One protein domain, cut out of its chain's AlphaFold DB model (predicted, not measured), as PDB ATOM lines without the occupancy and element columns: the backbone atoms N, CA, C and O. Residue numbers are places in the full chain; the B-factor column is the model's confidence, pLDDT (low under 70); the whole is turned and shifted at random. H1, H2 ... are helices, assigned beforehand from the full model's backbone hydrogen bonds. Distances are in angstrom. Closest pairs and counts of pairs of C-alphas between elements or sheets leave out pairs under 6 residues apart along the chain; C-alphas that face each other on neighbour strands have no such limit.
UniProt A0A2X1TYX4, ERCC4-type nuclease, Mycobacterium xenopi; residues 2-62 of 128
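This is residues 2 to 62 of the 128 residues of the protein "ERCC4-type nuclease" of Mycobacterium xenopi (UniProt A0A2X1TYX4). The model is an open, flat frame in which the longest helix, H3, sticks out with residues 51 to 61 as a free arm, while H1 and H2 form a small helical hairpin set apart from it. Between H3 and the hairpin runs the long link from H2 to H3, and a short parallel pairing of residues 2 to 3 with residues 38 to 39 ties the first printed residues to that link. H2 and H3 point much the same way along the chain but do not pack on each other. The printed part has 61 residues with three named helices, in the order H1, H2, H3, and no named strand; its class is all helix. It is loose, with a radius of gyration of the C-alphas of 14.0 A, and spans 43 by 28 by 13 A.

H3 holds residues 43 to 61 and is 26.3 A long from first to last C-alpha; C-alpha 43 is at (155.222, 18.080, 70.480) and C-alpha 61 at (181.116, 22.703, 70.854). H2 holds residues 18 to 31 and is 19.8 A long. H1 holds residues 7 to 12 and is 10.0 A long, with C-alpha 7 at (156.656, 7.172, 61.305).

H3 touches no helix. It is apart from H1, and it is apart from H2 although the two follow each other in the chain. H1 and H2 touch and form a helical hairpin; the closest C-alphas, those of Phe 11 and Pro 18, are 5.0 A apart. Their lines stand at a shallow tilt of 31 degrees, and they run opposite ways. H2 touches H1 with residues 18 to 22 alone. In H2 and H3 every O i to N i+4 pair is within hydrogen-bond range; in H1 0 of 2 are, while 3 of its 3 O i to N i+3 pairs are within range.

The two C-alphas farthest apart, those of Asp 14 and Thr 62, are 44.8 A from each other. Residues 51 to 62, of which 51 to 61 belong to H3, stand free, as do residues 30 to 35. Without these stretches the body has 43 residues and spans 30 by 22 by 13 A. The link from H2 to H3, with 11 residues between them, is long; the link from H1 to H2, with 5, is tight. The printed part has no cut. Its mean pLDDT is 93.1, and no printed residue is under 70.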
ATOM      1  N   VAL A   2     163.685  17.102  63.353       93.94
ATOM      2  CA  VAL A   2     162.745  16.534  64.332       93.94
ATOM      3  C   VAL A   2     161.341  16.610  63.743       93.94
ATOM      4  O   VAL A   2     161.003  17.614  63.119       93.94
ATOM      5  N   ILE A   3     160.561  15.540  63.886       95.69
ATOM      6  CA  ILE A   3     159.206  15.414  63.346       95.69
ATOM      7  C   ILE A   3     158.242  15.168  64.506       95.69
ATOM      8  O   ILE A   3     158.415  14.219  65.273       95.69
ATOM      9  N   GLU A   4     157.210  16.003  64.606       94.81
ATOM     10  CA  GLU A   4     156.136  15.910  65.605       94.81
ATOM     11  C   GLU A   4     155.096  14.839  65.239       94.81
ATOM     12  O   GLU A   4     153.905  15.114  65.177       94.81
ATOM     13  N   ASP A   5     155.539  13.620  64.935       94.94
ATOM     14  CA  ASP A   5     154.648  12.466  64.838       94.94
ATOM     15  C   ASP A   5     155.441  11.151  64.843       94.94
ATOM     16  O   ASP A   5     156.671  11.144  64.939       94.94
ATOM     17  N   ARG A   6     154.736  10.023  64.746       94.44
ATOM     18  CA  ARG A   6     155.285   8.688  64.507       94.44
ATOM     19  C   ARG A   6     155.452   8.433  63.021       94.44
ATOM     20  O   ARG A   6     154.608   8.806  62.210       94.44
ATOM     21  N   TYR A   7     156.460   7.639  62.678       94.25
ATOM     22  CA  TYR A   7     156.656   7.172  61.305       94.25
ATOM     23  C   TYR A   7     155.414   6.467  60.729       94.25
ATOM     24  O   TYR A   7     155.082   6.640  59.562       94.25
ATOM     25  N   SER A   8     154.661   5.727  61.551       93.00
ATOM     26  CA  SER A   8     153.439   5.036  61.114       93.00
ATOM     27  C   SER A   8     152.320   5.976  60.654       93.00
ATOM     28  O   SER A   8     151.477   5.576  59.852       93.00
ATOM     29  N   GLN A   9     152.303   7.225  61.123       93.44
ATOM     30  CA  GLN A   9     151.286   8.207  60.739       93.44
ATOM     31  C   GLN A   9     151.494   8.729  59.319       93.44
ATOM     32  O   GLN A   9     150.540   9.157  58.674       93.44
ATOM     33  N   LEU A  10     152.698   8.554  58.767       92.81
ATOM     34  CA  LEU A  10     152.973   8.796  57.356       92.81
ATOM     35  C   LEU A  10     152.046   7.990  56.436       92.81
ATOM     36  O   LEU A  10     151.629   8.473  55.387       92.81
ATOM     37  N   PHE A  11     151.679   6.775  56.848       92.44
ATOM     38  CA  PHE A  11     150.809   5.886  56.079       92.44
ATOM     39  C   PHE A  11     149.324   6.235  56.163       92.44
ATOM     40  O   PHE A  11     148.513   5.575  55.520       92.44
ATOM     41  N   LYS A  12     148.973   7.289  56.907       93.75
ATOM     42  CA  LYS A  12     147.605   7.808  57.023       93.75
ATOM     43  C   LYS A  12     147.406   9.144  56.307       93.75
ATOM     44  O   LYS A  12     146.381   9.786  56.494       93.75
ATOM     45  N   LEU A  13     148.386   9.593  55.521       91.81
ATOM     46  CA  LEU A  13     148.273  10.832  54.754       91.81
ATOM     47  C   LEU A  13     147.256  10.682  53.613       91.81
ATOM     48  O   LEU A  13     147.432   9.845  52.732       91.81
ATOM     49  N   ASP A  14     146.252  11.559  53.578       91.81
ATOM     50  CA  ASP A  14     145.208  11.536  52.538       91.81
ATOM     51  C   ASP A  14     145.616  12.258  51.248       91.81
ATOM     52  O   ASP A  14     145.134  11.959  50.157       91.81
ATOM     53  N   ARG A  15     146.497  13.258  51.363       92.69
ATOM     54  CA  ARG A  15     146.811  14.182  50.259       92.69
ATOM     55  C   ARG A  15     147.919  13.685  49.337       92.69
ATOM     56  O   ARG A  15     148.000  14.115  48.191       92.69
ATOM     57  N   ILE A  16     148.806  12.836  49.845       93.75
ATOM     58  CA  ILE A  16     149.995  12.358  49.136       93.75
ATOM     59  C   ILE A  16     150.113  10.865  49.399       93.75
ATOM     60  O   ILE A  16     149.956  10.424  50.532       93.75
ATOM     61  N   ARG A  17     150.432  10.089  48.355       92.12
ATOM     62  CA  ARG A  17     150.703   8.655  48.489       92.12
ATOM     63  C   ARG A  17     151.827   8.441  49.514       92.12
ATOM     64  O   ARG A  17     152.941   8.892  49.242       92.12
ATOM     65  N   PRO A  18     151.590   7.709  50.617       92.00
ATOM     66  CA  PRO A  18     152.596   7.513  51.659       92.00
ATOM     67  C   PRO A  18     153.931   6.962  51.159       92.00
ATOM     68  O   PRO A  18     154.979   7.373  51.648       92.00
ATOM     69  N   ALA A  19     153.896   6.097  50.136       89.31
ATOM     70  CA  ALA A  19     155.091   5.556  49.491       89.31
ATOM     71  C   ALA A  19     156.046   6.663  49.018       89.31
ATOM     72  O   ALA A  19     157.226   6.612  49.318       89.31
ATOM     73  N   VAL A  20     155.530   7.731  48.399       91.25
ATOM     74  CA  VAL A  20     156.364   8.834  47.890       91.25
ATOM     75  C   VAL A  20     157.114   9.540  49.019       91.25
ATOM     76  O   VAL A  20     158.264   9.938  48.850       91.25
ATOM     77  N   VAL A  21     156.472   9.706  50.176       92.38
ATOM     78  CA  VAL A  21     157.110  10.366  51.319       92.38
ATOM     79  C   VAL A  21     158.104   9.430  52.004       92.38
ATOM     80  O   VAL A  21     159.184   9.876  52.382       92.38
ATOM     81  N   ALA A  22     157.776   8.141  52.126       92.00
ATOM     82  CA  ALA A  22     158.690   7.133  52.661       92.00
ATOM     83  C   ALA A  22     159.960   7.028  51.799       92.00
ATOM     84  O   ALA A  22     161.069   7.031  52.334       92.00
ATOM     85  N   ASP A  23     159.799   7.049  50.476       91.62
ATOM     86  CA  ASP A  23     160.908   7.037  49.527       91.62
ATOM     87  C   ASP A  23     161.769   8.292  49.664       91.62
ATOM     88  O   ASP A  23     162.992   8.207  49.752       91.62
ATOM     89  N   GLY A  24     161.131   9.462  49.766       91.19
ATOM     90  CA  GLY A  24     161.822  10.729  49.980       91.19
ATOM     91  C   GLY A  24     162.606  10.770  51.296       91.19
ATOM     92  O   GLY A  24     163.722  11.285  51.325       91.19
ATOM     93  N   LEU A  25     162.064  10.196  52.376       92.44
ATOM     94  CA  LEU A  25     162.763  10.071  53.660       92.44
ATOM     95  C   LEU A  25     163.973   9.133  53.560       92.44
ATOM     96  O   LEU A  25     165.042   9.460  54.078       92.44
ATOM     97  N   ALA A  26     163.835   8.002  52.867       91.44
ATOM     98  CA  ALA A  26     164.940   7.076  52.639       91.44
ATOM     99  C   ALA A  26     166.045   7.714  51.778       91.44
ATOM    100  O   ALA A  26     167.224   7.653  52.129       91.44
ATOM    101  N   GLU A  27     165.673   8.401  50.694       90.44
ATOM    102  CA  GLU A  27     166.609   9.163  49.862       90.44
ATOM    103  C   GLU A  27     167.332  10.249  50.664       90.44
ATOM    104  O   GLU A  27     168.545  10.414  50.521       90.44
ATOM    105  N   LEU A  28     166.608  10.973  51.524       90.19
ATOM    106  CA  LEU A  28     167.170  12.010  52.387       90.19
ATOM    107  C   LEU A  28     168.243  11.432  53.314       90.19
ATOM    108  O   LEU A  28     169.338  11.989  53.399       90.19
ATOM    109  N   GLN A  29     167.950  10.306  53.967       89.06
ATOM    110  CA  GLN A  29     168.868   9.681  54.916       89.06
ATOM    111  C   GLN A  29     170.122   9.130  54.225       89.06
ATOM    112  O   GLN A  29     171.218   9.241  54.770       89.06
ATOM    113  N   ILE A  30     169.992   8.589  53.009       89.00
ATOM    114  CA  ILE A  30     171.141   8.132  52.210       89.00
ATOM    115  C   ILE A  30     171.978   9.324  51.731       89.00
ATOM    116  O   ILE A  30     173.208   9.269  51.737       89.00
ATOM    117  N   ARG A  31     171.322  10.411  51.307       86.94
ATOM    118  CA  ARG A  31     171.999  11.607  50.794       86.94
ATOM    119  C   ARG A  31     172.731  12.371  51.897       86.94
ATOM    120  O   ARG A  31     173.826  12.875  51.664       86.94
ATOM    121  N   TRP A  32     172.157  12.429  53.095       89.88
ATOM    122  CA  TRP A  32     172.725  13.128  54.245       89.88
ATOM    123  C   TRP A  32     172.772  12.220  55.480       89.88
ATOM    124  O   TRP A  32     172.044  12.455  56.444       89.88
ATOM    125  N   PRO A  33     173.669  11.217  55.504       89.19
ATOM    126  CA  PRO A  33     173.697  10.209  56.568       89.19
ATOM    127  C   PRO A  33     174.022  10.793  57.945       89.19
ATOM    128  O   PRO A  33     173.551  10.286  58.958       89.19
ATOM    129  N   ASN A  34     174.776  11.894  57.986       89.38
ATOM    130  CA  ASN A  34     175.138  12.575  59.230       89.38
ATOM    131  C   ASN A  34     174.015  13.462  59.788       89.38
ATOM    132  O   ASN A  34     174.166  14.021  60.871       89.38
ATOM    133  N   VAL A  35     172.914  13.641  59.051       90.50
ATOM    134  CA  VAL A  35     171.764  14.415  59.517       90.50
ATOM    135  C   VAL A  35     170.743  13.435  60.100       90.50
ATOM    136  O   VAL A  35     170.104  12.703  59.344       90.50
ATOM    137  N   PRO A  36     170.556  13.398  61.430       89.75
ATOM    138  CA  PRO A  36     169.563  12.517  62.032       89.75
ATOM    139  C   PRO A  36     168.148  13.008  61.708       89.75
ATOM    140  O   PRO A  36     167.862  14.207  61.811       89.75
ATOM    141  N   VAL A  37     167.250  12.089  61.352       93.19
ATOM    142  CA  VAL A  37     165.806  12.330  61.220       93.19
ATOM    143  C   VAL A  37     165.094  11.576  62.340       93.19
ATOM    144  O   VAL A  37     165.126  10.351  62.376       93.19
ATOM    145  N   VAL A  38     164.479  12.305  63.276       94.88
ATOM    146  CA  VAL A  38     163.900  11.728  64.500       94.88
ATOM    147  C   VAL A  38     162.399  11.991  64.563       94.88
ATOM    148  O   VAL A  38     161.961  13.132  64.433       94.88
ATOM    149  N   PHE A  39     161.627  10.925  64.773       96.25
ATOM    150  CA  PHE A  39     160.177  10.949  64.970       96.25
ATOM    151  C   PHE A  39     159.871  10.951  66.465       96.25
ATOM    152  O   PHE A  39     160.220  10.000  67.162       96.25
ATOM    153  N   CYS A  40     159.244  12.017  66.954       96.50
ATOM    154  CA  CYS A  40     159.054  12.245  68.385       96.50
ATOM    155  C   CYS A  40     157.618  12.025  68.871       96.50
ATOM    156  O   CYS A  40     157.380  12.206  70.057       96.50
ATOM    157  N   GLU A  41     156.684  11.604  68.008       95.75
ATOM    158  CA  GLU A  41     155.264  11.323  68.313       95.75
ATOM    159  C   GLU A  41     154.430  12.519  68.796       95.75
ATOM    160  O   GLU A  41     153.362  12.772  68.250       95.75
ATOM    161  N   THR A  42     154.891  13.252  69.803       96.50
ATOM    162  CA  THR A  42     154.219  14.418  70.366       96.50
ATOM    163  C   THR A  42     155.128  15.634  70.329       96.50
ATOM    164  O   THR A  42     156.358  15.531  70.327       96.50
ATOM    165  N   ARG A  43     154.508  16.811  70.379       95.69
ATOM    166  CA  ARG A  43     155.222  18.080  70.480       95.69
ATOM    167  C   ARG A  43     156.114  18.164  71.720       95.69
ATOM    168  O   ARG A  43     157.256  18.592  71.613       95.69
ATOM    169  N   GLN A  44     155.635  17.709  72.878       96.38
ATOM    170  CA  GLN A  44     156.406  17.772  74.124       96.38
ATOM    171  C   GLN A  44     157.702  16.949  74.039       96.38
ATOM    172  O   GLN A  44     158.765  17.423  74.431       96.38
ATOM    173  N   LEU A  45     157.634  15.745  73.462       96.62
ATOM    174  CA  LEU A  45     158.816  14.906  73.239       96.62
ATOM    175  C   LEU A  45     159.762  15.504  72.186       96.62
ATOM    176  O   LEU A  45     160.981  15.385  72.317       96.62
ATOM    177  N   ALA A  46     159.228  16.169  71.157       96.25
ATOM    178  CA  ALA A  46     160.030  16.877  70.160       96.25
ATOM    179  C   ALA A  46     160.797  18.059  70.775       96.25
ATOM    180  O   ALA A  46     161.985  18.245  70.492       96.25
ATOM    181  N   GLU A  47     160.145  18.834  71.643       96.62
ATOM    182  CA  GLU A  47     160.753  19.934  72.394       96.62
ATOM    183  C   GLU A  47     161.842  19.415  73.342       96.62
ATOM    184  O   GLU A  47     162.963  19.926  73.331       96.62
ATOM    185  N   GLU A  48     161.562  18.347  74.094       97.38
ATOM    186  CA  GLU A  48     162.534  17.715  74.989       97.38
ATOM    187  C   GLU A  48     163.759  17.189  74.229       97.38
ATOM    188  O   GLU A  48     164.899  17.456  74.624       97.38
ATOM    189  N   TYR A  49     163.547  16.482  73.114       95.81
ATOM    190  CA  TYR A  49     164.636  16.000  72.267       95.81
ATOM    191  C   TYR A  49     165.463  17.164  71.719       95.81
ATOM    192  O   TYR A  49     166.691  17.123  71.767       95.81
ATOM    193  N   THR A  50     164.803  18.221  71.241       95.75
ATOM    194  CA  THR A  50     165.475  19.404  70.694       95.75
ATOM    195  C   THR A  50     166.320  20.092  71.760       95.75
ATOM    196  O   THR A  50     167.491  20.377  71.516       95.75
ATOM    197  N   TYR A  51     165.769  20.297  72.959       96.94
ATOM    198  CA  TYR A  51     166.507  20.869  74.080       96.94
ATOM    199  C   TYR A  51     167.734  20.023  74.433       96.94
ATOM    200  O   TYR A  51     168.841  20.551  74.532       96.94
ATOM    201  N   ARG A  52     167.573  18.698  74.557       96.25
ATOM    202  CA  ARG A  52     168.683  17.785  74.873       96.25
ATOM    203  C   ARG A  52     169.744  17.747  73.781       96.25
ATOM    204  O   ARG A  52     170.932  17.768  74.096       96.25
ATOM    205  N   PHE A  53     169.335  17.723  72.516       94.06
ATOM    206  CA  PHE A  53     170.249  17.754  71.381       94.06
ATOM    207  C   PHE A  53     171.080  19.039  71.382       94.06
ATOM    208  O   PHE A  53     172.303  18.978  71.275       94.06
ATOM    209  N   LEU A  54     170.438  20.199  71.558       94.94
ATOM    210  CA  LEU A  54     171.129  21.487  71.594       94.94
ATOM    211  C   LEU A  54     172.039  21.618  72.818       94.94
ATOM    212  O   LEU A  54     173.156  22.109  72.684       94.94
ATOM    213  N   ALA A  55     171.613  21.138  73.987       95.31
ATOM    214  CA  ALA A  55     172.448  21.113  75.184       95.31
ATOM    215  C   ALA A  55     173.705  20.246  74.983       95.31
ATOM    216  O   ALA A  55     174.812  20.687  75.294       95.31
ATOM    217  N   ALA A  56     173.555  19.048  74.407       94.25
ATOM    218  CA  ALA A  56     174.674  18.161  74.094       94.25
ATOM    219  C   ALA A  56     175.603  18.759  73.026       94.25
ATOM    220  O   ALA A  56     176.823  18.726  73.181       94.25
ATOM    221  N   ALA A  57     175.039  19.357  71.975       93.06
ATOM    222  CA  ALA A  57     175.804  20.044  70.940       93.06
ATOM    223  C   ALA A  57     176.587  21.232  71.514       93.06
ATOM    224  O   ALA A  57     177.755  21.407  71.182       93.06
ATOM    225  N   ASN A  58     175.980  22.010  72.413       93.94
ATOM    226  CA  ASN A  58     176.645  23.115  73.093       93.94
ATOM    227  C   ASN A  58     177.789  22.628  73.994       93.94
ATOM    228  O   ASN A  58     178.867  23.218  73.978       93.94
ATOM    229  N   ALA A  59     177.584  21.539  74.739       93.06
ATOM    230  CA  ALA A  59     178.625  20.933  75.567       93.06
ATOM    231  C   ALA A  59     179.788  20.375  74.731       93.06
ATOM    232  O   ALA A  59     180.941  20.494  75.127       93.06
ATOM    233  N   TRP A  60     179.499  19.802  73.560       90.94
ATOM    234  CA  TRP A  60     180.522  19.340  72.623       90.94
ATOM    235  C   TRP A  60     181.276  20.502  71.960       90.94
ATOM    236  O   TRP A  60     182.496  20.453  71.819       90.94
ATOM    237  N   ALA A  61     180.556  21.553  71.559       90.69
ATOM    238  CA  ALA A  61     181.116  22.703  70.854       90.69
ATOM    239  C   ALA A  61     181.870  23.669  71.774       90.69
ATOM    240  O   ALA A  61     182.734  24.403  71.298       90.69
ATOM    241  N   THR A  62     181.546  23.689  73.068       87.38
ATOM    242  CA  THR A  62     182.270  24.475  74.065       87.38
ATOM    243  C   THR A  62     183.437  23.631  74.563       87.38
ATOM    244  O   THR A  62     183.230  22.761  75.411       87.38
TER     245      THR A  62